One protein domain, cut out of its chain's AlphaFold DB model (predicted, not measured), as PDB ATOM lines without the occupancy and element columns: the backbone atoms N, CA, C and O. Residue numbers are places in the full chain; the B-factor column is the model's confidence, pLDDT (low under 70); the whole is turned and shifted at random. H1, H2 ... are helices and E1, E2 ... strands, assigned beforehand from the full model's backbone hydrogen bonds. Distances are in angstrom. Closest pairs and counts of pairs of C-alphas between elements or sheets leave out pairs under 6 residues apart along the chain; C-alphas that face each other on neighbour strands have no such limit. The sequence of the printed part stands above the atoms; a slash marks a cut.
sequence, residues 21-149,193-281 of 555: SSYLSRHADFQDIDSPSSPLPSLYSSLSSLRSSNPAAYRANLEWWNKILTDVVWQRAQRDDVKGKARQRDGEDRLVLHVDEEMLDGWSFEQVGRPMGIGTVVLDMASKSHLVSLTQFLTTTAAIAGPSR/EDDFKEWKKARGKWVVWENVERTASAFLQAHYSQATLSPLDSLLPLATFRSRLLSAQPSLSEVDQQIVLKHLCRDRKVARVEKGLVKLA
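AT A GLANCE: This is residues 21 to 149 and 193 to 281 of the 555 residues of an uncharacterized protein of Pseudomicrostroma glucosiphilum (UniProt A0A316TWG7). Two lobes, each a small three-stranded sheet with helices packed on it, sit end to end and are joined by the long helix H10. In the larger lobe H4 and H7 cover one face of the sheet E1 E3 E2 and H8 the other; in the smaller, H12 and H13 stand on one face of the sheet E4 E6 E5. The printed part has 218 residues, mostly helix by class, with 13 named helices and six named strands in the order H1 H2 H3 H4 H5 E1 H6 H7 E2 H8 H9 E3 H10 H11 E4 H12 H13 E5 E6; both sheets are antiparallel. The whole is compact, with a radius of gyration of the C-alphas of 19.4 A, and elongated, spanning 61 by 39 by 29 A.

HOW THE PARTS SIT: H1, residues 21 to 24, is close to but not clearly touching H6, residues 101 to 106 (closest C-alphas Ser 21 and Gly 106, 7.6 A). H2, residues 40 to 44, only just touches the hub H4, residues 55 to 74, with 3 pairs of C-alphas within 8 A, Leu 43 and Asn 61 closest at 5.7 A. H3, residues 47 to 53, and H4 form a helical hairpin, a shallow tilt of 24 degrees. H5, residues 89 to 92, only grazes the sheet of E1, residues 96 to 99, E3, residues 204 to 208, and E2, residues 131 to 133; N 97 and O 206, 2.8 A, and N 207 and O 132, 2.7 A, are within hydrogen-bond range. H7, residues 118 to 127, is on the same face as H4, and H8, residues 134 to 139, on the opposite face. E1, H6, H7 and E2 form a split strand-helix-strand unit, two strands of one sheet that are not neighbours, with helices between them along the chain and E3 between them in the sheet; its crossover is right-handed. H9, residues 193 to 202, touches H7 (C-alphas of Gly 119 and Trp 199, 3.8 A). H10, residues 209 to 225, touches H13, residues 254 to 266, about perpendicular at 76 degrees, with its residues 212 to 216 alone (closest C-alphas Ala 216 and Val 260, 6.1 A). H11, residues 231 to 234, only grazes the sheet of E4, residues 235 to 237, E6, residues 277 to 280, and E5, residues 271 to 274; N 236 and O 278, and N 272 and O 279, are each 2.8 A apart. H12, residues 238 to 248, and H13 are on the same face of it, two layers; E4, H12, H13 and E5 form a second split unit, also right-handed. Every O i to N i+4 pair is within range in H2, H6 to H10, H12 and H13, 2 of 3 in H3 and 15 of 16 in H4; H1, H5 and H11 are too short for one.

IN THESE COORDINATES: H4 is 28.6 A long, H10 23.8 A and H13 18.3 A. C-alpha 21 of H1 is at (112.899, 83.698, 109.111), and C-alpha 280 of E6 at (106.657, 122.511, 116.633).

THE WHOLE: The C-alphas farthest apart are those of Pro 36 and Leu 232, 61.4 A. Residues 150 to 192 are not printed; C-alphas 149 and 193 are 34.0 A apart. The links H1 to H2, H4 to H5 and H6 to H7 are long. The pLDDT is under 70 at residues 80 to 92, 147 to 149, 193 and 227 to 231.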
ATOM      1  N   SER A  21     112.521  84.738 110.075       84.50
ATOM      2  CA  SER A  21     112.899  83.698 109.111       84.50
ATOM      3  C   SER A  21     112.661  84.128 107.655       84.50
ATOM      4  O   SER A  21     113.491  83.863 106.787       84.50
ATOM      5  N   SER A  22     111.559  84.838 107.370       85.69
ATOM      6  CA  SER A  22     111.243  85.330 106.020       85.69
ATOM      7  C   SER A  22     112.045  86.566 105.600       85.69
ATOM      8  O   SER A  22     112.130  86.847 104.404       85.69
ATOM      9  N   TYR A  23     112.615  87.318 106.543       87.06
ATOM     10  CA  TYR A  23     113.583  88.376 106.256       87.06
ATOM     11  C   TYR A  23     114.959  87.766 105.959       87.06
ATOM     12  O   TYR A  23     115.527  88.026 104.896       87.06
ATOM     13  N   LEU A  24     115.458  86.899 106.849       87.25
ATOM     14  CA  LEU A  24     116.791  86.302 106.731       87.25
ATOM     15  C   LEU A  24     116.916  85.475 105.444       87.25
ATOM     16  O   LEU A  24     117.882  85.660 104.713       87.25
ATOM     17  N   SER A  25     115.895  84.696 105.064       85.50
ATOM     18  CA  SER A  25     115.900  83.918 103.811       85.50
ATOM     19  C   SER A  25     115.967  84.754 102.519       85.50
ATOM     20  O   SER A  25     116.107  84.191 101.436       85.50
ATOM     21  N   ARG A  26     115.810  86.084 102.593       86.81
ATOM     22  CA  ARG A  26     115.973  87.007 101.453       86.81
ATOM     23  C   ARG A  26     117.328  87.709 101.458       86.81
ATOM     24  O   ARG A  26     117.728  88.235 100.422       86.81
ATOM     25  N   HIS A  27     118.026  87.742 102.590       85.94
ATOM     26  CA  HIS A  27     119.298  88.440 102.725       85.94
ATOM     27  C   HIS A  27     120.432  87.622 102.090       85.94
ATOM     28  O   HIS A  27     120.544  86.427 102.346       85.94
ATOM     29  N   ALA A  28     121.271  88.254 101.262       84.50
ATOM     30  CA  ALA A  28     122.256  87.555 100.426       84.50
ATOM     31  C   ALA A  28     123.189  86.630 101.233       84.50
ATOM     32  O   ALA A  28     123.353  85.466 100.884       84.50
ATOM     33  N   ASP A  29     123.703  87.117 102.367       83.38
ATOM     34  CA  ASP A  29     124.637  86.380 103.234       83.38
ATOM     35  C   ASP A  29     124.039  85.115 103.890       83.38
ATOM     36  O   ASP A  29     124.774  84.342 104.495       83.38
ATOM     37  N   PHE A  30     122.721  84.903 103.783       82.06
ATOM     38  CA  PHE A  30     121.997  83.734 104.299       82.06
ATOM     39  C   PHE A  30     121.481  82.792 103.194       82.06
ATOM     40  O   PHE A  30     120.840  81.791 103.508       82.06
ATOM     41  N   GLN A  31     121.734  83.088 101.912       81.75
ATOM     42  CA  GLN A  31     121.310  82.223 100.800       81.75
ATOM     43  C   GLN A  31     122.285  81.052 100.595       81.75
ATOM     44  O   GLN A  31     121.849  79.908 100.499       81.75
ATOM     45  N   ASP A  32     123.594  81.322 100.624       77.69
ATOM     46  CA  ASP A  32     124.663  80.335 100.407       77.69
ATOM     47  C   ASP A  32     125.413  80.004 101.716       77.69
ATOM     48  O   ASP A  32     126.626  80.206 101.827       77.69
ATOM     49  N   ILE A  33     124.689  79.513 102.733       77.19
ATOM     50  CA  ILE A  33     125.225  79.245 104.088       77.19
ATOM     51  C   ILE A  33     126.477  78.353 104.048       77.19
ATOM     52  O   ILE A  33     127.470  78.673 104.704       77.19
ATOM     53  N   ASP A  34     126.443  77.289 103.240       73.69
ATOM     54  CA  ASP A  34     127.506  76.278 103.115       73.69
ATOM     55  C   ASP A  34     128.706  76.732 102.250       73.69
ATOM     56  O   ASP A  34     129.654  75.970 102.039       73.69
ATOM     57  N   SER A  35     128.691  77.959 101.712       79.12
ATOM     58  CA  SER A  35     129.800  78.470 100.900       79.12
ATOM     59  C   SER A  35     131.056  78.715 101.750       79.12
ATOM     60  O   SER A  35     130.969  79.357 102.798       79.12
ATOM     61  N   PRO A  36     132.268  78.351 101.280       71.38
ATOM     62  CA  PRO A  36     133.519  78.700 101.962       71.38
ATOM     63  C   PRO A  36     133.815  80.213 101.979       71.38
ATOM     64  O   PRO A  36     134.777  80.632 102.616       71.38
ATOM     65  N   SER A  37     133.016  81.037 101.287       76.44
ATOM     66  CA  SER A  37     133.040  82.504 101.390       76.44
ATOM     67  C   SER A  37     131.949  83.084 102.302       76.44
ATOM     68  O   SER A  37     131.801  84.304 102.356       76.44
ATOM     69  N   SER A  38     131.155  82.242 102.972       82.12
ATOM     70  CA  SER A  38     130.086  82.664 103.881       82.12
ATOM     71  C   SER A  38     130.662  83.420 105.088       82.12
ATOM     72  O   SER A  38     131.596  82.927 105.727       82.12
ATOM     73  N   PRO A  39     130.126  84.601 105.454       83.62
ATOM     74  CA  PRO A  39     130.572  85.316 106.645       83.62
ATOM     75  C   PRO A  39     130.003  84.708 107.938       83.62
ATOM     76  O   PRO A  39     130.516  84.990 109.023       83.62
ATOM     77  N   LEU A  40     128.956  83.874 107.850       84.50
ATOM     78  CA  LEU A  40     128.186  83.399 109.004       84.50
ATOM     79  C   LEU A  40     129.031  82.669 110.072       84.50
ATOM     80  O   LEU A  40     128.875  83.014 111.244       84.50
ATOM     81  N   PRO A  41     129.985  81.769 109.741       84.62
ATOM     82  CA  PRO A  41     130.818  81.117 110.758       84.62
ATOM     83  C   PRO A  41     131.674  82.105 111.571       84.62
ATOM     84  O   PRO A  41     131.854  81.928 112.773       84.62
ATOM     85  N   SER A  42     132.154  83.187 110.944       85.56
ATOM     86  CA  SER A  42     132.859  84.280 111.636       85.56
ATOM     87  C   SER A  42     131.901  85.073 112.530       85.56
ATOM     88  O   SER A  42     132.205  85.342 113.692       85.56
ATOM     89  N   LEU A  43     130.724  85.421 112.002       86.12
ATOM     90  CA  LEU A  43     129.729  86.263 112.673       86.12
ATOM     91  C   LEU A  43     129.099  85.619 113.917       86.12
ATOM     92  O   LEU A  43     128.666  86.355 114.804       86.12
ATOM     93  N   TYR A  44     129.032  84.287 113.971       87.69
ATOM     94  CA  TYR A  44     128.390  83.528 115.053       87.69
ATOM     95  C   TYR A  44     129.379  83.054 116.132       87.69
ATOM     96  O   TYR A  44     128.955  82.750 117.248       87.69
ATOM     97  N   SER A  45     130.682  83.035 115.818       84.50
ATOM     98  CA  SER A  45     131.768  82.690 116.747       84.50
ATOM     99  C   SER A  45     131.933  83.688 117.911       84.50
ATOM    100  O   SER A  45     131.312  84.757 117.928       84.50
ATOM    101  N   SER A  46     132.790  83.358 118.888       82.38
ATOM    102  CA  SER A  46     133.131  84.281 119.980       82.38
ATOM    103  C   SER A  46     133.802  85.550 119.448       82.38
ATOM    104  O   SER A  46     134.924  85.534 118.930       82.38
ATOM    105  N   LEU A  47     133.126  86.688 119.625       81.94
ATOM    106  CA  LEU A  47     133.677  87.987 119.249       81.94
ATOM    107  C   LEU A  47     134.678  88.500 120.295       81.94
ATOM    108  O   LEU A  47     135.558  89.282 119.933       81.94
ATOM    109  N   SER A  48     134.616  88.042 121.549       78.19
ATOM    110  CA  SER A  48     135.618  88.383 122.570       78.19
ATOM    111  C   SER A  48     137.000  87.817 122.237       78.19
ATOM    112  O   SER A  48     137.977  88.568 122.277       78.19
ATOM    113  N   SER A  49     137.095  86.567 121.774       79.50
ATOM    114  CA  SER A  49     138.374  86.002 121.302       79.50
ATOM    115  C   SER A  49     138.880  86.695 120.020       79.50
ATOM    116  O   SER A  49     140.079  86.928 119.824       79.50
ATOM    117  N   LEU A  50     137.961  87.132 119.149       81.75
ATOM    118  CA  LEU A  50     138.289  87.872 117.925       81.75
ATOM    119  C   LEU A  50     138.782  89.310 118.202       81.75
ATOM    120  O   LEU A  50     139.582  89.851 117.435       81.75
ATOM    121  N   ARG A  51     138.355  89.917 119.321       83.62
ATOM    122  CA  ARG A  51     138.733  91.267 119.789       83.62
ATOM    123  C   ARG A  51     140.247  91.429 119.969       83.62
ATOM    124  O   ARG A  51     140.773  92.511 119.710       83.62
ATOM    125  N   SER A  52     140.931  90.371 120.415       82.50
ATOM    126  CA  SER A  52     142.381  90.338 120.647       82.50
ATOM    127  C   SER A  52     143.158  89.783 119.448       82.50
ATOM    128  O   SER A  52     144.186  90.347 119.073       82.50
ATOM    129  N   SER A  53     142.655  88.713 118.822       87.12
ATOM    130  CA  SER A  53     143.353  87.972 117.762       87.12
ATOM    131  C   SER A  53     143.242  88.608 116.370       87.12
ATOM    132  O   SER A  53     144.229  88.640 115.633       87.12
ATOM    133  N   ASN A  54     142.079  89.159 115.999       88.00
ATOM    134  CA  ASN A  54     141.881  89.846 114.720       88.00
ATOM    135  C   ASN A  54     140.982  91.092 114.865       88.00
ATOM    136  O   ASN A  54     139.799  91.074 114.502       88.00
ATOM    137  N   PRO A  55     141.554  92.233 115.299       87.94
ATOM    138  CA  PRO A  55     140.814  93.484 115.458       87.94
ATOM    139  C   PRO A  55     140.193  94.045 114.165       87.94
ATOM    140  O   PRO A  55     139.384  94.971 114.245       87.94
ATOM    141  N   ALA A  56     140.574  93.560 112.977       87.38
ATOM    142  CA  ALA A  56     139.948  93.962 111.716       87.38
ATOM    143  C   ALA A  56     138.644  93.182 111.480       87.38
ATOM    144  O   ALA A  56     137.597  93.800 111.290       87.38
ATOM    145  N   ALA A  57     138.684  91.849 111.594       85.94
ATOM    146  CA  ALA A  57     137.492  91.004 111.502       85.94
ATOM    147  C   ALA A  57     136.478  91.324 112.612       85.94
ATOM    148  O   ALA A  57     135.291  91.450 112.333       85.94
ATOM    149  N   TYR A  58     136.939  91.582 113.842       87.69
ATOM    150  CA  TYR A  58     136.084  92.041 114.943       87.69
ATOM    151  C   TYR A  58     135.270  93.298 114.582       87.69
ATOM    152  O   TYR A  58     134.066  93.348 114.824       87.69
ATOM    153  N   ARG A  59     135.895  94.304 113.950       89.00
ATOM    154  CA  ARG A  59     135.194  95.525 113.507       89.00
ATOM    155  C   ARG A  59     134.206  95.244 112.375       89.00
ATOM    156  O   ARG A  59     133.077  95.714 112.455       89.00
ATOM    157  N   ALA A  60     134.600  94.452 111.377       89.62
ATOM    158  CA  ALA A  60     133.721  94.079 110.270       89.62
ATOM    159  C   ALA A  60     132.477  93.310 110.757       89.62
ATOM    160  O   ALA A  60     131.360  93.636 110.361       89.62
ATOM    161  N   ASN A  61     132.656  92.359 111.681       90.62
ATOM    162  CA  ASN A  61     131.560  91.609 112.293       90.62
ATOM    163  C   ASN A  61     130.613  92.535 113.083       90.62
ATOM    164  O   ASN A  61     129.397  92.428 112.943       90.62
ATOM    165  N   LEU A  62     131.148  93.477 113.873       90.44
ATOM    166  CA  LEU A  62     130.344  94.476 114.594       90.44
ATOM    167  C   LEU A  62     129.548  95.393 113.651       90.44
ATOM    168  O   LEU A  62     128.386  95.690 113.920       90.44
ATOM    169  N   GLU A  63     130.156  95.859 112.559       90.38
ATOM    170  CA  GLU A  63     129.504  96.740 111.582       90.38
ATOM    171  C   GLU A  63     128.410  96.006 110.791       90.38
ATOM    172  O   GLU A  63     127.328  96.562 110.584       90.38
ATOM    173  N   TRP A  64     128.643  94.737 110.435       92.50
ATOM    174  CA  TRP A  64     127.632  93.860 109.840       92.50
ATOM    175  C   TRP A  64     126.440  93.652 110.782       92.50
ATOM    176  O   TRP A  64     125.296  93.906 110.394       92.50
ATOM    177  N   TRP A  65     126.700  93.277 112.040       92.38
ATOM    178  CA  TRP A  65     125.641  93.052 113.024       92.38
ATOM    179  C   TRP A  65     124.857  94.341 113.340       92.38
ATOM    180  O   TRP A  65     123.631  94.310 113.419       92.38
ATOM    181  N   ASN A  66     125.525  95.494 113.444       92.19
ATOM    182  CA  ASN A  66     124.866  96.794 113.627       92.19
ATOM    183  C   ASN A  66     123.888  97.104 112.479       92.19
ATOM    184  O   ASN A  66     122.738  97.487 112.716       92.19
ATOM    185  N   LYS A  67     124.318  96.871 111.232       91.88
ATOM    186  CA  LYS A  67     123.496  97.074 110.034       91.88
ATOM    187  C   LYS A  67     122.283  96.136 110.002       91.88
ATOM    188  O   LYS A  67     121.167  96.620 109.817       91.88
ATOM    189  N   ILE A  68     122.481  94.826 110.193       92.44
ATOM    190  CA  ILE A  68     121.390  93.844 110.082       92.44
ATOM    191  C   ILE A  68     120.355  94.020 111.204       92.44
ATOM    192  O   ILE A  68     119.159  94.012 110.932       92.44
ATOM    193  N   LEU A  69     120.786  94.280 112.446       92.62
ATOM    194  CA  LEU A  69     119.872  94.525 113.568       92.62
ATOM    195  C   LEU A  69     119.060  95.811 113.361       92.62
ATOM    196  O   LEU A  69     117.859  95.832 113.628       92.62
ATOM    197  N   THR A  70     119.689  96.870 112.843       92.75
ATOM    198  CA  THR A  70     119.008  98.142 112.550       92.75
ATOM    199  C   THR A  70     117.921  97.972 111.482       92.75
ATOM    200  O   THR A  70     116.822  98.507 111.652       92.75
ATOM    201  N   ASP A  71     118.178  97.198 110.422       91.62
ATOM    202  CA  ASP A  71     117.201  96.941 109.351       91.62
ATOM    203  C   ASP A  71     116.102  95.942 109.767       91.62
ATOM    204  O   ASP A  71     114.923  96.192 109.519       91.62
ATOM    205  N   VAL A  72     116.430  94.873 110.501       90.88
ATOM    206  CA  VAL A  72     115.435  93.935 111.067       90.88
ATOM    207  C   VAL A  72     114.436  94.657 111.977       90.88
ATOM    208  O   VAL A  72     113.226  94.438 111.877       90.88
ATOM    209  N   VAL A  73     114.916  95.574 112.823       91.69
ATOM    210  CA  VAL A  73     114.060  96.432 113.660       91.69
ATOM    211  C   VAL A  73     113.241  97.401 112.794       91.69
ATOM    212  O   VAL A  73     112.032  97.533 112.993       91.69
ATOM    213  N   TRP A  74     113.846  98.015 111.770       90.94
ATOM    214  CA  TRP A  74     113.164  98.940 110.850       90.94
ATOM    215  C   TRP A  74     112.029  98.292 110.044       90.94
ATOM    216  O   TRP A  74     110.991  98.921 109.804       90.94
ATOM    217  N   GLN A  75     112.208  97.033 109.641       88.50
ATOM    218  CA  GLN A  75     111.216  96.245 108.905       88.50
ATOM    219  C   GLN A  75     110.207  95.539 109.826       88.50
ATOM    220  O   GLN A  75     109.291  94.885 109.326       88.50
ATOM    221  N   ARG A  76     110.320  95.716 111.155       88.00
ATOM    222  CA  ARG A  76     109.485  95.070 112.191       88.00
ATOM    223  C   ARG A  76     109.573  93.534 112.139       88.00
ATOM    224  O   ARG A  76     108.617  92.842 112.475       88.00
ATOM    225  N   ALA A  77     110.730  93.016 111.726       85.88
ATOM    226  CA  ALA A  77     110.996  91.601 111.462       85.88
ATOM    227  C   ALA A  77     111.662  90.871 112.643       85.88
ATOM    228  O   ALA A  77     112.356  89.881 112.454       85.88
ATOM    229  N   GLN A  78     111.515  91.379 113.871       84.25
ATOM    230  CA  GLN A  78     112.309  90.939 115.028       84.25
ATOM    231  C   GLN A  78     111.944  89.548 115.574       84.25
ATOM    232  O   GLN A  78     112.717  88.979 116.340       84.25
ATOM    233  N   ARG A  79     110.757  89.028 115.246       80.56
ATOM    234  CA  ARG A  79     110.220  87.763 115.767       80.56
ATOM    235  C   ARG A  79     109.473  87.007 114.669       80.56
ATOM    236  O   ARG A  79     108.925  87.617 113.752       80.56
ATOM    237  N   ASP A  80     109.433  85.683 114.777       69.25
ATOM    238  CA  ASP A  80     108.605  84.824 113.925       69.25
ATOM    239  C   ASP A  80     107.195  84.616 114.515       69.25
ATOM    240  O   ASP A  80     107.000  84.631 115.734       69.25
ATOM    241  N   ASP A  81     106.192  84.406 113.653       60.19
ATOM    242  CA  ASP A  81     104.802  84.175 114.071       60.19
ATOM    243  C   ASP A  81     104.643  82.778 114.712       60.19
ATOM    244  O   ASP A  81     104.387  81.768 114.045       60.19
ATOM    245  N   VAL A  82     104.773  82.715 116.042       57.00
ATOM    246  CA  VAL A  82     104.587  81.489 116.836       57.00
ATOM    247  C   VAL A  82     103.137  80.996 116.737       57.00
ATOM    248  O   VAL A  82     102.238  81.476 117.434       57.00
ATOM    249  N   LYS A  83     102.917  79.991 115.879       44.78
ATOM    250  CA  LYS A  83     101.616  79.344 115.634       44.78
ATOM    251  C   LYS A  83     100.884  79.021 116.944       44.78
ATOM    252  O   LYS A  83     101.305  78.152 117.702       44.78
ATOM    253  N   GLY A  84      99.752  79.688 117.169       46.38
ATOM    254  CA  GLY A  84      98.851  79.429 118.300       46.38
ATOM    255  C   GLY A  84      98.917  80.435 119.455       46.38
ATOM    256  O   GLY A  84      98.055  80.375 120.328       46.38
ATOM    257  N   LYS A  85      99.857  81.392 119.460       49.28
ATOM    258  CA  LYS A  85      99.787  82.571 120.344       49.28
ATOM    259  C   LYS A  85      99.304  83.790 119.558       49.28
ATOM    260  O   LYS A  85      99.701  83.998 118.416       49.28
ATOM    261  N   ALA A  86      98.450  84.608 120.173       44.62
ATOM    262  CA  ALA A  86      98.068  85.893 119.594       44.62
ATOM    263  C   ALA A  86      99.289  86.827 119.542       44.62
ATOM    264  O   ALA A  86     100.059  86.888 120.501       44.62
ATOM    265  N   ARG A  87      99.441  87.553 118.428       52.81
ATOM    266  CA  ARG A  87     100.540  88.489 118.152       52.81
ATOM    267  C   ARG A  87     100.666  89.523 119.277       52.81
ATOM    268  O   ARG A  87      99.862  90.449 119.382       52.81
ATOM    269  N   GLN A  88     101.647  89.327 120.153       50.28
ATOM    270  CA  GLN A  88     101.847  90.168 121.329       50.28
ATOM    271  C   GLN A  88     102.429  91.520 120.893       50.28
ATOM    272  O   GLN A  88     103.403  91.554 120.143       50.28
ATOM    273  N   ARG A  89     101.821  92.629 121.344       53.44
ATOM    274  CA  ARG A  89     102.084  93.982 120.804       53.44
ATOM    275  C   ARG A  89     103.551  94.421 120.883       53.44
ATOM    276  O   ARG A  89     103.960  95.253 120.090       53.44
ATOM    277  N   ASP A  90     104.339  93.851 121.792       51.59
ATOM    278  CA  ASP A  90     105.783  94.089 121.887       51.59
ATOM    279  C   ASP A  90     106.538  93.806 120.572       51.59
ATOM    280  O   ASP A  90     107.496  94.499 120.271       51.59
ATOM    281  N   GLY A  91     106.110  92.827 119.765       54.47
ATOM    282  CA  GLY A  91     106.766  92.492 118.490       54.47
ATOM    283  C   GLY A  91     106.484  93.471 117.342       54.47
ATOM    284  O   GLY A  91     106.831  93.186 116.199       54.47
ATOM    285  N   GLU A  92     105.798  94.582 117.612       69.44
ATOM    286  CA  GLU A  92     105.344  95.546 116.606       69.44
ATOM    287  C   GLU A  92     106.190  96.831 116.558       69.44
ATOM    288  O   GLU A  92     105.993  97.626 115.633       69.44
ATOM    289  N   ASP A  93     107.101  97.023 117.522       85.94
ATOM    290  CA  ASP A  93     107.963  98.203 117.669       85.94
ATOM    291  C   ASP A  93     108.958  98.323 116.484       85.94
ATOM    292  O   ASP A  93     109.677  97.377 116.144       85.94
ATOM    293  N   ARG A  94     109.020  99.506 115.852       89.06
ATOM    294  CA  ARG A  94     109.935  99.833 114.734       89.06
ATOM    295  C   ARG A  94     111.221 100.532 115.197       89.06
ATOM    296  O   ARG A  94     112.186 100.626 114.437       89.06
ATOM    297  N   LEU A  95     111.239 101.075 116.415       92.12
ATOM    298  CA  LEU A  95     112.354 101.864 116.956       92.12
ATOM    299  C   LEU A  95     113.032 101.195 118.161       92.12
ATOM    300  O   LEU A  95     114.043 101.706 118.646       92.12
ATOM    301  N   VAL A  96     112.498 100.069 118.645       92.12
ATOM    302  CA  VAL A  96     112.995  99.332 119.814       92.12
ATOM    303  C   VAL A  96     113.472  97.945 119.393       92.12
ATOM    304  O   VAL A  96     112.684  97.154 118.898       92.12
ATOM    305  N   LEU A  97     114.749  97.643 119.623       91.88
ATOM    306  CA  LEU A  97     115.322  96.300 119.578       91.88
ATOM    307  C   LEU A  97     115.011  95.560 120.889       91.88
ATOM    308  O   LEU A  97     115.283  96.079 121.978       91.88
ATOM    309  N   HIS A  98     114.487  94.340 120.791       91.00
ATOM    310  CA  HIS A  98     114.209  93.468 121.935       91.00
ATOM    311  C   HIS A  98     115.304  92.407 122.052       91.00
ATOM    312  O   HIS A  98     115.426  91.543 121.193       91.00
ATOM    313  N   VAL A  99     116.105  92.484 123.117       90.31
ATOM    314  CA  VAL A  99     117.237  91.582 123.365       90.31
ATOM    315  C   VAL A  99     116.871  90.621 124.495       90.31
ATOM    316  O   VAL A  99     116.948  90.967 125.678       90.31
ATOM    317  N   ASP A 100     116.430  89.422 124.124       88.50
ATOM    318  CA  ASP A 100     115.967  88.352 125.011       88.50
ATOM    319  C   ASP A 100     116.330  86.958 124.447       88.50
ATOM    320  O   ASP A 100     117.019  86.846 123.436       88.50
ATOM    321  N   GLU A 101     115.929  85.873 125.121       86.38
ATOM    322  CA  GLU A 101     116.201  84.509 124.624       86.38
ATOM    323  C   GLU A 101     115.391  84.168 123.360       86.38
ATOM    324  O   GLU A 101     115.867  83.388 122.543       86.38
ATOM    325  N   GLU A 102     114.217  84.782 123.144       84.94
ATOM    326  CA  GLU A 102     113.428  84.559 121.921       84.94
ATOM    327  C   GLU A 102     114.158  85.128 120.691       84.94
ATOM    328  O   GLU A 102     114.106  84.534 119.615       84.94
ATOM    329  N   MET A 103     114.909  86.225 120.862       87.38
ATOM    330  CA  MET A 103     115.872  86.705 119.866       87.38
ATOM    331  C   MET A 103     116.989  85.675 119.619       87.38
ATOM    332  O   MET A 103     117.244  85.342 118.465       87.38
ATOM    333  N   LEU A 104     117.655  85.149 120.655       86.56
ATOM    334  CA  LEU A 104     118.734  84.162 120.461       86.56
ATOM    335  C   LEU A 104     118.258  82.889 119.753       86.56
ATOM    336  O   LEU A 104     118.968  82.374 118.890       86.56
ATOM    337  N   ASP A 105     117.078  82.390 120.116       85.94
ATOM    338  CA  ASP A 105     116.480  81.209 119.500       85.94
ATOM    339  C   ASP A 105     116.103  81.487 118.032       85.94
ATOM    340  O   ASP A 105     116.448  80.697 117.154       85.94
ATOM    341  N   GLY A 106     115.469  82.633 117.743       84.81
ATOM    342  CA  GLY A 106     115.061  83.028 116.387       84.81
ATOM    343  C   GLY A 106     116.214  83.366 115.431       84.81
ATOM    344  O   GLY A 106     116.052  83.259 114.220       84.81
ATOM    345  N   TRP A 107     117.385  83.737 115.958       87.44
ATOM    346  CA  TRP A 107     118.619  83.917 115.182       87.44
ATOM    347  C   TRP A 107     119.511  82.660 115.158       87.44
ATOM    348  O   TRP A 107     120.638  82.737 114.676       87.44
ATOM    349  N   SER A 108     119.065  81.511 115.681       86.75
ATOM    350  CA  SER A 108     119.863  80.275 115.672       86.75
ATOM    351  C   SER A 108     119.610  79.415 114.426       86.75
ATOM    352  O   SER A 108     118.471  79.244 113.997       86.75
ATOM    353  N   PHE A 109     120.680  78.859 113.849       81.31
ATOM    354  CA  PHE A 109     120.638  78.042 112.628       81.31
ATOM    355  C   PHE A 109     121.257  76.665 112.873       81.31
ATOM    356  O   PHE A 109     122.278  76.557 113.545       81.31
ATOM    357  N   GLU A 110     120.687  75.607 112.292       78.25
ATOM    358  CA  GLU A 110     121.155  74.227 112.510       78.25
ATOM    359  C   GLU A 110     122.571  73.985 111.951       78.25
ATOM    360  O   GLU A 110     123.354  73.257 112.554       78.25
ATOM    361  N   GLN A 111     122.939  74.658 110.852       77.19
ATOM    362  CA  GLN A 111     124.266  74.564 110.227       77.19
ATOM    363  C   GLN A 111     125.351  75.418 110.911       77.19
ATOM    364  O   GLN A 111     126.533  75.108 110.787       77.19
ATOM    365  N   VAL A 112     124.974  76.513 111.589       80.12
ATOM    366  CA  VAL A 112     125.917  77.555 112.070       80.12
ATOM    367  C   VAL A 112     125.952  77.663 113.602       80.12
ATOM    368  O   VAL A 112     126.953  78.089 114.173       80.12
ATOM    369  N   GLY A 113     124.884  77.253 114.288       83.31
ATOM    370  CA  GLY A 113     124.733  77.340 115.739       83.31
ATOM    371  C   GLY A 113     124.006  78.602 116.215       83.31
ATOM    372  O   GLY A 113     123.171  79.181 115.517       83.31
ATOM    373  N   ARG A 114     124.302  79.012 117.455       87.38
ATOM    374  CA  ARG A 114     123.773  80.231 118.099       87.38
ATOM    375  C   ARG A 114     124.793  81.371 117.972       87.38
ATOM    376  O   ARG A 114     125.981  81.095 118.106       87.38
ATOM    377  N   PRO A 115     124.377  82.635 117.771       88.00
ATOM    378  CA  PRO A 115     125.312  83.754 117.648       88.00
ATOM    379  C   PRO A 115     125.871  84.159 119.023       88.00
ATOM    380  O   PRO A 115     125.263  84.950 119.744       88.00
ATOM    381  N   MET A 116     127.027  83.611 119.409       81.75
ATOM    382  CA  MET A 116     127.564  83.734 120.776       81.75
ATOM    383  C   MET A 116     127.971  85.174 121.118       81.75
ATOM    384  O   MET A 116     127.539  85.721 122.134       81.75
ATOM    385  N   GLY A 117     128.703  85.842 120.223       83.19
ATOM    386  CA  GLY A 117     129.155  87.224 120.422       83.19
ATOM    387  C   GLY A 117     128.067  88.311 120.346       83.19
ATOM    388  O   GLY A 117     128.396  89.494 120.411       83.19
ATOM    389  N   ILE A 118     126.774  87.980 120.211       88.00
ATOM    390  CA  ILE A 118     125.707  88.993 120.068       88.00
ATOM    391  C   ILE A 118     125.591  89.919 121.295       88.00
ATOM    392  O   ILE A 118     125.241  91.093 121.164       88.00
ATOM    393  N   GLY A 119     125.960  89.430 122.487       87.25
ATOM    394  CA  GLY A 119     126.081  90.256 123.692       87.25
ATOM    395  C   GLY A 119     127.116  91.374 123.523       87.25
ATOM    396  O   GLY A 119     126.828  92.536 123.817       87.25
ATOM    397  N   THR A 120     128.280  91.037 122.964       88.50
ATOM    398  CA  THR A 120     129.356  91.982 122.632       88.50
ATOM    399  C   THR A 120     128.908  93.038 121.637       88.50
ATOM    400  O   THR A 120     129.186  94.220 121.838       88.50
ATOM    401  N   VAL A 121     128.171  92.633 120.595       90.88
ATOM    402  CA  VAL A 121     127.601  93.558 119.602       90.88
ATOM    403  C   VAL A 121     126.728  94.608 120.286       90.88
ATOM    404  O   VAL A 121     126.951  95.805 120.106       90.88
ATOM    405  N   VAL A 122     125.743  94.180 121.081       90.88
ATOM    406  CA  VAL A 122     124.772  95.091 121.710       90.88
ATOM    407  C   VAL A 122     125.467  96.070 122.665       90.88
ATOM    408  O   VAL A 122     125.146  97.260 122.665       90.88
ATOM    409  N   LEU A 123     126.462  95.608 123.431       89.38
ATOM    410  CA  LEU A 123     127.242  96.469 124.328       89.38
ATOM    411  C   LEU A 123     128.163  97.446 123.573       89.38
ATOM    412  O   LEU A 123     128.262  98.610 123.967       89.38
ATOM    413  N   ASP A 124     128.792  97.030 122.470       89.19
ATOM    414  CA  ASP A 124     129.585  97.913 121.606       89.19
ATOM    415  C   ASP A 124     128.702  98.981 120.930       89.19
ATOM    416  O   ASP A 124     129.003 100.176 121.028       89.19
ATOM    417  N   MET A 125     127.562  98.587 120.349       88.12
ATOM    418  CA  MET A 125     126.573  99.503 119.767       88.12
ATOM    419  C   MET A 125     126.035 100.506 120.798       88.12
ATOM    420  O   MET A 125     125.865 101.686 120.476       88.12
ATOM    421  N   ALA A 126     125.810 100.074 122.044       88.75
ATOM    422  CA  ALA A 126     125.438 100.959 123.145       88.75
ATOM    423  C   ALA A 126     126.578 101.923 123.522       88.75
ATOM    424  O   ALA A 126     126.353 103.125 123.674       88.75
ATOM    425  N   SER A 127     127.826 101.442 123.588       86.75
ATOM    426  CA  SER A 127     129.005 102.280 123.875       86.75
ATOM    427  C   SER A 127     129.239 103.374 122.820       86.75
ATOM    428  O   SER A 127     129.678 104.481 123.142       86.75
ATOM    429  N   LYS A 128     128.880 103.088 121.562       85.12
ATOM    430  CA  LYS A 128     128.921 104.012 120.419       85.12
ATOM    431  C   LYS A 128     127.653 104.871 120.286       85.12
ATOM    432  O   LYS A 128     127.585 105.703 119.389       85.12
ATOM    433  N   SER A 129     126.668 104.700 121.176       85.31
ATOM    434  CA  SER A 129     125.370 105.400 121.171       85.31
ATOM    435  C   SER A 129     124.468 105.126 119.951       85.31
ATOM    436  O   SER A 129     123.548 105.896 119.689       85.31
ATOM    437  N   HIS A 130     124.675 104.015 119.228       86.50
ATOM    438  CA  HIS A 130     123.690 103.508 118.253       86.50
ATOM    439  C   HIS A 130     122.470 102.894 118.958       86.50
ATOM    440  O   HIS A 130     121.348 103.023 118.471       86.50
ATOM    441  N   LEU A 131     122.688 102.264 120.118       90.06
ATOM    442  CA  LEU A 131     121.639 101.768 121.008       90.06
ATOM    443  C   LEU A 131     121.592 102.587 122.302       90.06
ATOM    444  O   LEU A 131     122.626 102.951 122.859       90.06
ATOM    445  N   VAL A 132     120.388 102.831 122.818       89.50
ATOM    446  CA  VAL A 132     120.164 103.457 124.133       89.50
ATOM    447  C   VAL A 132     119.101 102.662 124.882       89.50
ATOM    448  O   VAL A 132     118.036 102.411 124.329       89.50
ATOM    449  N   SER A 133     119.338 102.271 126.137       91.50
ATOM    450  CA  SER A 133     118.335 101.534 126.925       91.50
ATOM    451  C   SER A 133     117.003 102.297 126.962       91.50
ATOM    452  O   SER A 133     116.993 103.496 127.237       91.50
ATOM    453  N   LEU A 134     115.873 101.625 126.712       88.12
ATOM    454  CA  LEU A 134     114.551 102.262 126.643       88.12
ATOM    455  C   LEU A 134     114.215 103.041 127.923       88.12
ATOM    456  O   LEU A 134     113.750 104.180 127.861       88.12
ATOM    457  N   THR A 135     114.522 102.468 129.088       88.94
ATOM    458  CA  THR A 135     114.327 103.123 130.388       88.94
ATOM    459  C   THR A 135     115.196 104.374 130.523       88.94
ATOM    460  O   THR A 135     114.705 105.408 130.974       88.94
ATOM    461  N   GLN A 136     116.457 104.329 130.086       87.94
ATOM    462  CA  GLN A 136     117.337 105.502 130.051       87.94
ATOM    463  C   GLN A 136     116.791 106.557 129.079       87.94
ATOM    464  O   GLN A 136     116.583 107.704 129.466       87.94
ATOM    465  N   PHE A 137     116.458 106.172 127.846       87.25
ATOM    466  CA  PHE A 137     115.930 107.084 126.836       87.25
ATOM    467  C   PHE A 137     114.668 107.808 127.325       87.25
ATOM    468  O   PHE A 137     114.572 109.032 127.191       87.25
ATOM    469  N   LEU A 138     113.727 107.094 127.954       87.81
ATOM    470  CA  LEU A 138     112.473 107.658 128.459       87.81
ATOM    471  C   LEU A 138     112.622 108.431 129.782       87.81
ATOM    472  O   LEU A 138     111.881 109.395 129.976       87.81
ATOM    473  N   THR A 139     113.622 108.151 130.625       87.88
ATOM    474  CA  THR A 139     113.855 108.907 131.879       87.88
ATOM    475  C   THR A 139     114.797 110.106 131.728       87.88
ATOM    476  O   THR A 139     114.512 111.166 132.276       87.88
ATOM    477  N   THR A 140     115.884 110.010 130.952       87.62
ATOM    478  CA  THR A 140     116.912 111.066 130.869       87.62
ATOM    479  C   THR A 140     116.356 112.374 130.294       87.62
ATOM    480  O   THR A 140     115.786 112.389 129.196       87.62
ATOM    481  N   THR A 141     116.534 113.469 131.039       81.38
ATOM    482  CA  THR A 141     116.095 114.833 130.697       81.38
ATOM    483  C   THR A 141     117.102 115.595 129.836       81.38
ATOM    484  O   THR A 141     116.691 116.363 128.972       81.38
ATOM    485  N   ALA A 142     118.403 115.369 130.031       81.56
ATOM    486  CA  ALA A 142     119.463 115.937 129.199       81.56
ATOM    487  C   ALA A 142     119.470 115.326 127.784       81.56
ATOM    488  O   ALA A 142     119.177 114.141 127.620       81.56
ATOM    489  N   ALA A 143     119.822 116.128 126.776       79.25
ATOM    490  CA  ALA A 143     119.943 115.672 125.390       79.25
ATOM    491  C   ALA A 143     120.951 114.523 125.261       79.25
ATOM    492  O   ALA A 143     122.042 114.574 125.833       79.25
ATOM    493  N   ILE A 144     120.585 113.494 124.497       80.81
ATOM    494  CA  ILE A 144     121.449 112.347 124.223       80.81
ATOM    495  C   ILE A 144     122.179 112.604 122.902       80.81
ATOM    496  O   ILE A 144     121.568 112.954 121.893       80.81
ATOM    497  N   ALA A 145     123.503 112.456 122.909       72.50
ATOM    498  CA  ALA A 145     124.315 112.613 121.712       72.50
ATOM    499  C   ALA A 145     124.285 111.323 120.878       72.50
ATOM    500  O   ALA A 145     124.859 110.315 121.279       72.50
ATOM    501  N   GLY A 146     123.649 111.372 119.706       72.19
ATOM    502  CA  GLY A 146     123.745 110.305 118.706       72.19
ATOM    503  C   GLY A 146     125.177 110.104 118.177       72.19
ATOM    504  O   GLY A 146     126.022 111.001 118.320       72.19
ATOM    505  N   PRO A 147     125.457 108.970 117.507       69.75
ATOM    506  CA  PRO A 147     126.813 108.533 117.147       69.75
ATOM    507  C   PRO A 147     127.594 109.582 116.337       69.75
ATOM    508  O   PRO A 147     128.768 109.840 116.612       69.75
ATOM    509  N   SER A 148     126.921 110.278 115.414       60.50
ATOM    510  CA  SER A 148     127.497 111.366 114.607       60.50
ATOM    511  C   SER A 148     128.052 112.528 115.458       60.50
ATOM    512  O   SER A 148     129.147 113.036 115.206       60.50
ATOM    513  N   ARG A 149     127.361 112.907 116.547       53.72
ATOM    514  CA  ARG A 149     127.822 113.970 117.461       53.72
ATOM    515  C   ARG A 149     128.926 113.489 118.407       53.72
ATOM    516  O   ARG A 149     129.820 114.269 118.734       53.72
ATOM    517  N   GLU A 193     132.765  82.125 129.038       67.94
ATOM    518  CA  GLU A 193     132.150  82.739 130.212       67.94
ATOM    519  C   GLU A 193     131.950  84.249 130.018       67.94
ATOM    520  O   GLU A 193     130.955  84.807 130.494       67.94
ATOM    521  N   ASP A 194     132.897  84.933 129.375       70.81
ATOM    522  CA  ASP A 194     132.859  86.385 129.203       70.81
ATOM    523  C   ASP A 194     131.825  86.819 128.158       70.81
ATOM    524  O   ASP A 194     131.056  87.746 128.442       70.81
ATOM    525  N   ASP A 195     131.668  86.087 127.050       75.75
ATOM    526  CA  ASP A 195     130.548  86.290 126.118       75.75
ATOM    527  C   ASP A 195     129.188  86.046 126.809       75.75
ATOM    528  O   ASP A 195     128.253  86.839 126.645       75.75
ATOM    529  N   PHE A 196     129.067  85.039 127.689       78.44
ATOM    530  CA  PHE A 196     127.847  84.820 128.483       78.44
ATOM    531  C   PHE A 196     127.588  85.940 129.514       78.44
ATOM    532  O   PHE A 196     126.443  86.375 129.709       78.44
ATOM    533  N   LYS A 197     128.641  86.465 130.159       84.06
ATOM    534  CA  LYS A 197     128.562  87.635 131.057       84.06
ATOM    535  C   LYS A 197     128.193  88.907 130.287       84.06
ATOM    536  O   LYS A 197     127.476  89.741 130.841       84.06
ATOM    537  N   GLU A 198     128.670  89.091 129.055       83.56
ATOM    538  CA  GLU A 198     128.283  90.195 128.166       83.56
ATOM    539  C   GLU A 198     126.819  90.048 127.711       83.56
ATOM    540  O   GLU A 198     126.036  90.979 127.916       83.56
ATOM    541  N   TRP A 199     126.390  88.865 127.254       86.00
ATOM    542  CA  TRP A 199     124.988  88.572 126.918       86.00
ATOM    543  C   TRP A 199     124.030  88.907 128.065       86.00
ATOM    544  O   TRP A 199     123.041  89.614 127.874       86.00
ATOM    545  N   LYS A 200     124.337  88.476 129.294       87.25
ATOM    546  CA  LYS A 200     123.498  88.754 130.472       87.25
ATOM    547  C   LYS A 200     123.366  90.252 130.799       87.25
ATOM    548  O   LYS A 200     122.353  90.640 131.376       87.25
ATOM    549  N   LYS A 201     124.347  91.087 130.425       87.44
ATOM    550  CA  LYS A 201     124.288  92.561 130.547       87.44
ATOM    551  C   LYS A 201     123.545  93.215 129.371       87.44
ATOM    552  O   LYS A 201     122.967  94.280 129.551       87.44
ATOM    553  N   ALA A 202     123.573  92.592 128.192       88.75
ATOM    554  CA  ALA A 202     122.946  93.091 126.969       88.75
ATOM    555  C   ALA A 202     121.411  92.956 126.947       88.75
ATOM    556  O   ALA A 202     120.751  93.684 126.207       88.75
ATOM    557  N   ARG A 203     120.822  92.049 127.740       89.62
ATOM    558  CA  ARG A 203     119.367  91.800 127.728       89.62
ATOM    559  C   ARG A 203     118.546  93.035 128.096       89.62
ATOM    560  O   ARG A 203     118.820  93.703 129.092       89.62
ATOM    561  N   GLY A 204     117.478  93.284 127.343       88.81
ATOM    562  CA  GLY A 204     116.546  94.384 127.580       88.81
ATOM    563  C   GLY A 204     115.965  94.978 126.298       88.81
ATOM    564  O   GLY A 204     116.177  94.472 125.199       88.81
ATOM    565  N   LYS A 205     115.222  96.078 126.451       91.62
ATOM    566  CA  LYS A 205     114.692  96.874 125.334       91.62
ATOM    567  C   LYS A 205     115.626  98.049 125.034       91.62
ATOM    568  O   LYS A 205     115.910  98.846 125.935       91.62
ATOM    569  N   TRP A 206     116.062  98.184 123.785       92.06
ATOM    570  CA  TRP A 206     117.031  99.189 123.338       92.06
ATOM    571  C   TRP A 206     116.476 100.027 122.189       92.06
ATOM    572  O   TRP A 206     116.069  99.498 121.166       92.06
ATOM    573  N   VAL A 207     116.490 101.347 122.327       93.44
ATOM    574  CA  VAL A 207     116.106 102.286 121.271       93.44
ATOM    575  C   VAL A 207     117.217 102.357 120.224       93.44
ATOM    576  O   VAL A 207     118.356 102.682 120.563       93.44
ATOM    577  N   VAL A 208     116.877 102.082 118.963       93.81
ATOM    578  CA  VAL A 208     117.787 102.148 117.811       93.81
ATOM    579  C   VAL A 208     117.837 103.585 117.298       93.81
ATOM    580  O   VAL A 208     116.912 104.051 116.628       93.81
ATOM    581  N   TRP A 209     118.917 104.301 117.614       91.00
ATOM    582  CA  TRP A 209     119.027 105.741 117.365       91.00
ATOM    583  C   TRP A 209     118.836 106.110 115.888       91.00
ATOM    584  O   TRP A 209     118.105 107.050 115.586       91.00
ATOM    585  N   GLU A 210     119.441 105.360 114.963       90.81
ATOM    586  CA  GLU A 210     119.351 105.646 113.524       90.81
ATOM    587  C   GLU A 210     117.902 105.598 113.014       90.81
ATOM    588  O   GLU A 210     117.483 106.468 112.254       90.81
ATOM    589  N   ASN A 211     117.108 104.634 113.486       92.88
ATOM    590  CA  ASN A 211     115.703 104.509 113.107       92.88
ATOM    591  C   ASN A 211     114.856 105.642 113.705       92.88
ATOM    592  O   ASN A 211     113.987 106.175 113.017       92.88
ATOM    593  N   VAL A 212     115.150 106.079 114.937       93.12
ATOM    594  CA  VAL A 212     114.518 107.274 115.528       93.12
ATOM    595  C   VAL A 212     114.866 108.526 114.726       93.12
ATOM    596  O   VAL A 212     113.979 109.319 114.418       93.12
ATOM    597  N   GLU A 213     116.136 108.705 114.355       91.00
ATOM    598  CA  GLU A 213     116.597 109.872 113.601       91.00
ATOM    599  C   GLU A 213     116.001 109.891 112.181       91.00
ATOM    600  O   GLU A 213     115.516 110.932 111.732       91.00
ATOM    601  N   ARG A 214     115.930 108.730 111.518       91.19
ATOM    602  CA  ARG A 214     115.269 108.523 110.220       91.19
ATOM    603  C   ARG A 214     113.773 108.852 110.283       91.19
ATOM    604  O   ARG A 214     113.293 109.624 109.456       91.19
ATOM    605  N   THR A 215     113.043 108.342 111.279       91.81
ATOM    606  CA  THR A 215     111.608 108.632 111.463       91.81
ATOM    607  C   THR A 215     111.349 110.094 111.830       91.81
ATOM    608  O   THR A 215     110.427 110.700 111.289       91.81
ATOM    609  N   ALA A 216     112.166 110.692 112.698       91.06
ATOM    610  CA  ALA A 216     112.034 112.099 113.066       91.06
ATOM    611  C   ALA A 216     112.328 113.040 111.886       91.06
ATOM    612  O   ALA A 216     111.609 114.019 111.706       91.06
ATOM    613  N   SER A 217     113.332 112.735 111.054       90.44
ATOM    614  CA  SER A 217     113.584 113.488 109.818       90.44
ATOM    615  C   SER A 217     112.445 113.329 108.809       90.44
ATOM    616  O   SER A 217     111.999 114.335 108.274       90.44
ATOM    617  N   ALA A 218     111.920 112.116 108.596       90.06
ATOM    618  CA  ALA A 218     110.786 111.897 107.692       90.06
ATOM    619  C   ALA A 218     109.521 112.653 108.145       90.06
ATOM    620  O   ALA A 218     108.854 113.283 107.327       90.06
ATOM    621  N   PHE A 219     109.225 112.659 109.450       90.75
ATOM    622  CA  PHE A 219     108.121 113.438 110.019       90.75
ATOM    623  C   PHE A 219     108.297 114.950 109.817       90.75
ATOM    624  O   PHE A 219     107.363 115.621 109.382       90.75
ATOM    625  N   LEU A 220     109.487 115.490 110.105       88.69
ATOM    626  CA  LEU A 220     109.768 116.920 109.937       88.69
ATOM    627  C   LEU A 220     109.746 117.332 108.462       88.69
ATOM    628  O   LEU A 220     109.145 118.346 108.130       88.69
ATOM    629  N   GLN A 221     110.319 116.520 107.571       88.06
ATOM    630  CA  GLN A 221     110.267 116.752 106.129       88.06
ATOM    631  C   GLN A 221     108.817 116.754 105.626       88.06
ATOM    632  O   GLN A 221     108.435 117.660 104.890       88.06
ATOM    633  N   ALA A 222     107.991 115.795 106.058       86.69
ATOM    634  CA  ALA A 222     106.567 115.776 105.730       86.69
ATOM    635  C   ALA A 222     105.854 117.044 106.236       86.69
ATOM    636  O   ALA A 222     105.120 117.668 105.473       86.69
ATOM    637  N   HIS A 223     106.122 117.466 107.477       84.62
ATOM    638  CA  HIS A 223     105.538 118.670 108.073       84.62
ATOM    639  C   HIS A 223     105.937 119.961 107.340       84.62
ATOM    640  O   HIS A 223     105.054 120.732 106.982       84.62
ATOM    641  N   TYR A 224     107.227 120.179 107.062       83.88
ATOM    642  CA  TYR A 224     107.704 121.387 106.374       83.88
ATOM    643  C   TYR A 224     107.423 121.380 104.860       83.88
ATOM    644  O   TYR A 224     107.372 122.441 104.245       83.88
ATOM    645  N   SER A 225     107.203 120.210 104.245       81.44
ATOM    646  CA  SER A 225     106.790 120.113 102.833       81.44
ATOM    647  C   SER A 225     105.340 120.542 102.580       81.44
ATOM    648  O   SER A 225     104.973 120.834 101.440       81.44
ATOM    649  N   GLN A 226     104.511 120.602 103.627       73.44
ATOM    650  CA  GLN A 226     103.174 121.182 103.558       73.44
ATOM    651  C   GLN A 226     103.343 122.705 103.538       73.44
ATOM    652  O   GLN A 226     103.636 123.321 104.558       73.44
ATOM    653  N   ALA A 227     103.223 123.299 102.346       51.78
ATOM    654  CA  ALA A 227     103.671 124.660 102.017       51.78
ATOM    655  C   ALA A 227     102.829 125.811 102.629       51.78
ATOM    656  O   ALA A 227     102.708 126.885 102.043       51.78
ATOM    657  N   THR A 228     102.247 125.585 103.806       53.81
ATOM    658  CA  THR A 228     101.374 126.486 104.564       53.81
ATOM    659  C   THR A 228     101.857 126.577 106.014       53.81
ATOM    660  O   THR A 228     101.114 126.289 106.948       53.81
ATOM    661  N   LEU A 229     103.125 126.957 106.218       59.97
ATOM    662  CA  LEU A 229     103.743 127.108 107.546       59.97
ATOM    663  C   LEU A 229     103.249 128.370 108.275       59.97
ATOM    664  O   LEU A 229     103.981 129.325 108.527       59.97
ATOM    665  N   SER A 230     101.964 128.342 108.605       65.19
ATOM    666  CA  SER A 230     101.296 129.221 109.554       65.19
ATOM    667  C   SER A 230     101.625 128.782 110.989       65.19
ATOM    668  O   SER A 230     101.675 127.574 111.251       65.19
ATOM    669  N   PRO A 231     101.758 129.699 111.970       68.06
ATOM    670  CA  PRO A 231     101.860 129.330 113.388       68.06
ATOM    671  C   PRO A 231     100.659 128.515 113.892       68.06
ATOM    672  O   PRO A 231     100.745 127.846 114.921       68.06
ATOM    673  N   LEU A 232      99.538 128.535 113.161       72.69
ATOM    674  CA  LEU A 232      98.385 127.687 113.444       72.69
ATOM    675  C   LEU A 232      98.678 126.196 113.241       72.69
ATOM    676  O   LEU A 232      98.025 125.367 113.877       72.69
ATOM    677  N   ASP A 233      99.596 125.845 112.338       77.94
ATOM    678  CA  ASP A 233      99.853 124.465 111.907       77.94
ATOM    679  C   ASP A 233     101.016 123.786 112.641       77.94
ATOM    680  O   ASP A 233     101.147 122.559 112.585       77.94
ATOM    681  N   SER A 234     101.824 124.562 113.373       82.19
ATOM    682  CA  SER A 234     102.836 124.051 114.304       82.19
ATOM    683  C   SER A 234     102.263 123.735 115.695       82.19
ATOM    684  O   SER A 234     102.900 123.013 116.467       82.19
ATOM    685  N   LEU A 235     101.057 124.221 116.021       85.62
ATOM    686  CA  LEU A 235     100.318 123.913 117.252       85.62
ATOM    687  C   LEU A 235      99.371 122.724 117.044       85.62
ATOM    688  O   LEU A 235      98.322 122.840 116.410       85.62
ATOM    689  N   LEU A 236      99.730 121.569 117.608       84.25
ATOM    690  CA  LEU A 236      99.064 120.290 117.366       84.25
ATOM    691  C   LEU A 236      98.630 119.604 118.669       84.25
ATOM    692  O   LEU A 236      99.483 119.256 119.492       84.25
ATOM    693  N   PRO A 237      97.333 119.301 118.855       86.75
ATOM    694  CA  PRO A 237      96.897 118.339 119.862       86.75
ATOM    695  C   PRO A 237      97.634 117.003 119.697       86.75
ATOM    696  O   PRO A 237      97.897 116.566 118.574       86.75
ATOM    697  N   LEU A 238      97.941 116.311 120.800       87.69
ATOM    698  CA  LEU A 238      98.713 115.059 120.768       87.69
ATOM    699  C   LEU A 238      98.095 113.982 119.852       87.69
ATOM    700  O   LEU A 238      98.829 113.218 119.227       87.69
ATOM    701  N   ALA A 239      96.764 113.936 119.731       86.94
ATOM    702  CA  ALA A 239      96.072 113.053 118.790       86.94
ATOM    703  C   ALA A 239      96.394 113.402 117.322       86.94
ATOM    704  O   ALA A 239      96.766 112.523 116.544       86.94
ATOM    705  N   THR A 240      96.340 114.686 116.963       86.69
ATOM    706  CA  THR A 240      96.686 115.199 115.628       86.69
ATOM    707  C   THR A 240      98.165 114.982 115.309       86.69
ATOM    708  O   THR A 240      98.490 114.551 114.205       86.69
ATOM    709  N   PHE A 241      99.062 115.183 116.284       89.56
ATOM    710  CA  PHE A 241     100.483 114.841 116.154       89.56
ATOM    711  C   PHE A 241     100.680 113.348 115.849       89.56
ATOM    712  O   PHE A 241     101.372 113.009 114.891       89.56
ATOM    713  N   ARG A 242     100.038 112.447 116.612       90.75
ATOM    714  CA  ARG A 242     100.110 110.991 116.379       90.75
ATOM    715  C   ARG A 242      99.573 110.604 114.999       90.75
ATOM    716  O   ARG A 242     100.194 109.791 114.325       90.75
ATOM    717  N   SER A 243      98.472 111.217 114.562       89.19
ATOM    718  CA  SER A 243      97.901 111.003 113.228       89.19
ATOM    719  C   SER A 243      98.858 111.460 112.116       89.19
ATOM    720  O   SER A 243      99.207 110.664 111.250       89.19
ATOM    721  N   ARG A 244      99.398 112.690 112.188       87.69
ATOM    722  CA  ARG A 244     100.414 113.185 111.233       87.69
ATOM    723  C   ARG A 244     101.678 112.309 111.228       87.69
ATOM    724  O   ARG A 244     102.219 112.042 110.158       87.69
ATOM    725  N   LEU A 245     102.118 111.815 112.388       89.12
ATOM    726  CA  LEU A 245     103.263 110.906 112.508       89.12
ATOM    727  C   LEU A 245     103.004 109.537 111.857       89.12
ATOM    728  O   LEU A 245     103.871 109.046 111.140       89.12
ATOM    729  N   LEU A 246     101.818 108.951 112.042       89.75
ATOM    730  CA  LEU A 246     101.424 107.695 111.388       89.75
ATOM    731  C   LEU A 246     101.200 107.852 109.875       89.75
ATOM    732  O   LEU A 246     101.444 106.906 109.131       89.75
ATOM    733  N   SER A 247     100.797 109.038 109.412       88.62
ATOM    734  CA  SER A 247     100.723 109.372 107.982       88.62
ATOM    735  C   SER A 247     102.106 109.519 107.341       88.62
ATOM    736  O   SER A 247     102.302 109.088 106.209       88.62
ATOM    737  N   ALA A 248     103.075 110.104 108.055       86.62
ATOM    738  CA  ALA A 248     104.458 110.231 107.587       86.62
ATOM    739  C   ALA A 248     105.243 108.906 107.667       86.62
ATOM    740  O   ALA A 248     106.145 108.675 106.865       86.62
ATOM    741  N   GLN A 249     104.913 108.042 108.633       86.00
ATOM    742  CA  GLN A 249     105.516 106.723 108.802       86.00
ATOM    743  C   GLN A 249     104.481 105.725 109.362       86.00
ATOM    744  O   GLN A 249     104.229 105.713 110.572       86.00
ATOM    745  N   PRO A 250     103.887 104.857 108.523       83.38
ATOM    746  CA  PRO A 250     102.869 103.912 108.970       83.38
ATOM    747  C   PRO A 250     103.455 102.804 109.857       83.38
ATOM    748  O   PRO A 250     104.633 102.451 109.765       83.38
ATOM    749  N   SER A 251     102.596 102.172 110.665       82.44
ATOM    750  CA  SER A 251     102.924 101.045 111.566       82.44
ATOM    751  C   SER A 251     103.967 101.354 112.661       82.44
ATOM    752  O   SER A 251     104.892 100.573 112.881       82.44
ATOM    753  N   LEU A 252     103.812 102.490 113.353       87.00
ATOM    754  CA  LEU A 252     104.561 102.824 114.574       87.00
ATOM    755  C   LEU A 252     103.760 102.477 115.836       87.00
ATOM    756  O   LEU A 252     102.610 102.901 115.985       87.00
ATOM    757  N   SER A 253     104.397 101.772 116.770       88.19
ATOM    758  CA  SER A 253     103.865 101.450 118.099       88.19
ATOM    759  C   SER A 253     103.585 102.706 118.940       88.19
ATOM    760  O   SER A 253     104.149 103.775 118.698       88.19
ATOM    761  N   GLU A 254     102.749 102.602 119.979       88.31
ATOM    762  CA  GLU A 254     102.558 103.701 120.943       88.31
ATOM    763  C   GLU A 254     103.878 104.081 121.640       88.31
ATOM    764  O   GLU A 254     104.116 105.258 121.932       88.31
ATOM    765  N   VAL A 255     104.763 103.096 121.847       89.69
ATOM    766  CA  VAL A 255     106.108 103.294 122.406       89.69
ATOM    767  C   VAL A 255     106.994 104.046 121.410       89.69
ATOM    768  O   VAL A 255     107.624 105.036 121.786       89.69
ATOM    769  N   ASP A 256     106.978 103.659 120.128       91.94
ATOM    770  CA  ASP A 256     107.691 104.369 119.055       91.94
ATOM    771  C   ASP A 256     107.251 105.842 118.970       91.94
ATOM    772  O   ASP A 256     108.082 106.750 118.916       91.94
ATOM    773  N   GLN A 257     105.939 106.099 119.015       92.00
ATOM    774  CA  GLN A 257     105.372 107.451 118.975       92.00
ATOM    775  C   GLN A 257     105.856 108.307 120.160       92.00
ATOM    776  O   GLN A 257     106.169 109.489 119.984       92.00
ATOM    777  N   GLN A 258     105.971 107.723 121.360       91.06
ATOM    778  CA  GLN A 258     106.528 108.403 122.536       91.06
ATOM    779  C   GLN A 258     108.040 108.663 122.401       91.06
ATOM    780  O   GLN A 258     108.512 109.737 122.790       91.06
ATOM    781  N   ILE A 259     108.797 107.719 121.832       92.88
ATOM    782  CA  ILE A 259     110.236 107.861 121.560       92.88
ATOM    783  C   ILE A 259     110.488 109.020 120.586       92.88
ATOM    784  O   ILE A 259     111.295 109.900 120.896       92.88
ATOM    785  N   VAL A 260     109.772 109.071 119.454       93.38
ATOM    786  CA  VAL A 260     109.904 110.145 118.450       93.38
ATOM    787  C   VAL A 260     109.558 111.500 119.060       93.38
ATOM    788  O   VAL A 260     110.357 112.431 118.965       93.38
ATOM    789  N   LEU A 261     108.417 111.613 119.751       92.38
ATOM    790  CA  LEU A 261     108.012 112.865 120.393       92.38
ATOM    791  C   LEU A 261     109.067 113.355 121.398       92.38
ATOM    792  O   LEU A 261     109.403 114.542 121.417       92.38
ATOM    793  N   LYS A 262     109.651 112.446 122.193       91.00
ATOM    794  CA  LYS A 262     110.716 112.807 123.135       91.00
ATOM    795  C   LYS A 262     112.011 113.221 122.426       91.00
ATOM    796  O   LYS A 262     112.628 114.194 122.857       91.00
ATOM    797  N   HIS A 263     112.406 112.543 121.348       90.50
ATOM    798  CA  HIS A 263     113.577 112.910 120.542       90.50
ATOM    799  C   HIS A 263     113.448 114.325 119.953       90.50
ATOM    800  O   HIS A 263     114.358 115.147 120.100       90.50
ATOM    801  N   LEU A 264     112.289 114.641 119.361       90.50
ATOM    802  CA  LEU A 264     111.985 115.971 118.824       90.50
ATOM    803  C   LEU A 264     112.095 117.056 119.909       90.50
ATOM    804  O   LEU A 264     112.713 118.095 119.677       90.50
ATOM    805  N   CYS A 265     111.570 116.797 121.112       89.50
ATOM    806  CA  CYS A 265     111.595 117.764 122.214       89.50
ATOM    807  C   CYS A 265     112.984 117.966 122.836       89.50
ATOM    808  O   CYS A 265     113.354 119.091 123.183       89.50
ATOM    809  N   ARG A 266     113.725 116.871 123.036       87.00
ATOM    810  CA  ARG A 266     114.934 116.836 123.872       87.00
ATOM    811  C   ARG A 266     116.223 116.972 123.069       87.00
ATOM    812  O   ARG A 266     117.102 117.726 123.469       87.00
ATOM    813  N   ASP A 267     116.335 116.232 121.969       84.56
ATOM    814  CA  ASP A 267     117.597 116.068 121.237       84.56
ATOM    815  C   ASP A 267     117.681 117.018 120.037       84.56
ATOM    816  O   ASP A 267     118.732 117.606 119.792       84.56
ATOM    817  N   ARG A 268     116.563 117.211 119.320       82.75
ATOM    818  CA  ARG A 268     116.457 118.208 118.238       82.75
ATOM    819  C   ARG A 268     115.975 119.581 118.707       82.75
ATOM    820  O   ARG A 268     116.246 120.559 118.030       82.75
ATOM    821  N   LYS A 269     115.248 119.651 119.829       85.31
ATOM    822  CA  LYS A 269     114.561 120.851 120.356       85.31
ATOM    823  C   LYS A 269     113.529 121.512 119.421       85.31
ATOM    824  O   LYS A 269     112.974 122.547 119.785       85.31
ATOM    825  N   VAL A 270     113.204 120.892 118.287       84.94
ATOM    826  CA  VAL A 270     112.176 121.338 117.324       84.94
ATOM    827  C   VAL A 270     110.740 121.042 117.793       84.94
ATOM    828  O   VAL A 270     109.804 121.083 117.000       84.94
ATOM    829  N   ALA A 271     110.559 120.707 119.076       86.94
ATOM    830  CA  ALA A 271     109.256 120.513 119.696       86.94
ATOM    831  C   ALA A 271     109.228 120.912 121.186       86.94
ATOM    832  O   ALA A 271     110.229 120.830 121.913       86.94
ATOM    833  N   ARG A 272     108.037 121.276 121.668       88.50
ATOM    834  CA  ARG A 272     107.674 121.393 123.090       88.50
ATOM    835  C   ARG A 272     106.345 120.694 123.334       88.50
ATOM    836  O   ARG A 272     105.477 120.705 122.468       88.50
ATOM    837  N   VAL A 273     106.184 120.109 124.519       88.38
ATOM    838  CA  VAL A 273     104.947 119.437 124.938       88.38
ATOM    839  C   VAL A 273     104.527 119.954 126.304       88.38
ATOM    840  O   VAL A 273     105.306 119.893 127.252       88.38
ATOM    841  N   GLU A 274     103.281 120.404 126.422       85.44
ATOM    842  CA  GLU A 274     102.662 120.762 127.700       85.44
ATOM    843  C   GLU A 274     101.179 120.372 127.684       85.44
ATOM    844  O   GLU A 274     100.476 120.661 126.721       85.44
ATOM    845  N   LYS A 275     100.686 119.717 128.747       80.56
ATOM    846  CA  LYS A 275      99.252 119.403 128.964       80.56
ATOM    847  C   LYS A 275      98.532 118.698 127.790       80.56
ATOM    848  O   LYS A 275      97.312 118.744 127.709       80.56
ATOM    849  N   GLY A 276      99.265 118.012 126.908       81.06
ATOM    850  CA  GLY A 276      98.713 117.319 125.733       81.06
ATOM    851  C   GLY A 276      98.738 118.126 124.425       81.06
ATOM    852  O   GLY A 276      98.355 117.590 123.386       81.06
ATOM    853  N   LEU A 277      99.234 119.365 124.451       86.19
ATOM    854  CA  LEU A 277      99.555 120.163 123.269       86.19
ATOM    855  C   LEU A 277     101.025 119.955 122.873       86.19
ATOM    856  O   LEU A 277     101.901 119.924 123.741       86.19
ATOM    857  N   VAL A 278     101.287 119.841 121.570       88.12
ATOM    858  CA  VAL A 278     102.620 119.807 120.958       88.12
ATOM    859  C   VAL A 278     102.807 121.084 120.135       88.12
ATOM    860  O   VAL A 278     102.031 121.331 119.218       88.12
ATOM    861  N   LYS A 279     103.827 121.890 120.442       88.75
ATOM    862  CA  LYS A 279     104.271 123.026 119.613       88.75
ATOM    863  C   LYS A 279     105.517 122.598 118.844       88.75
ATOM    864  O   LYS A 279     106.453 122.096 119.466       88.75
ATOM    865  N   LEU A 280     105.518 122.757 117.526       86.81
ATOM    866  CA  LEU A 280     106.657 122.511 116.633       86.81
ATOM    867  C   LEU A 280     107.329 123.840 116.243       86.81
ATOM    868  O   LEU A 280     106.801 124.914 116.537       86.81
ATOM    869  N   ALA A 281     108.511 123.781 115.627       82.62
ATOM    870  CA  ALA A 281     109.165 124.978 115.094       82.62
ATOM    871  C   ALA A 281     108.424 125.468 113.844       82.62
ATOM    872  O   ALA A 281     107.912 124.656 113.076       82.62
TER     873      ALA A 281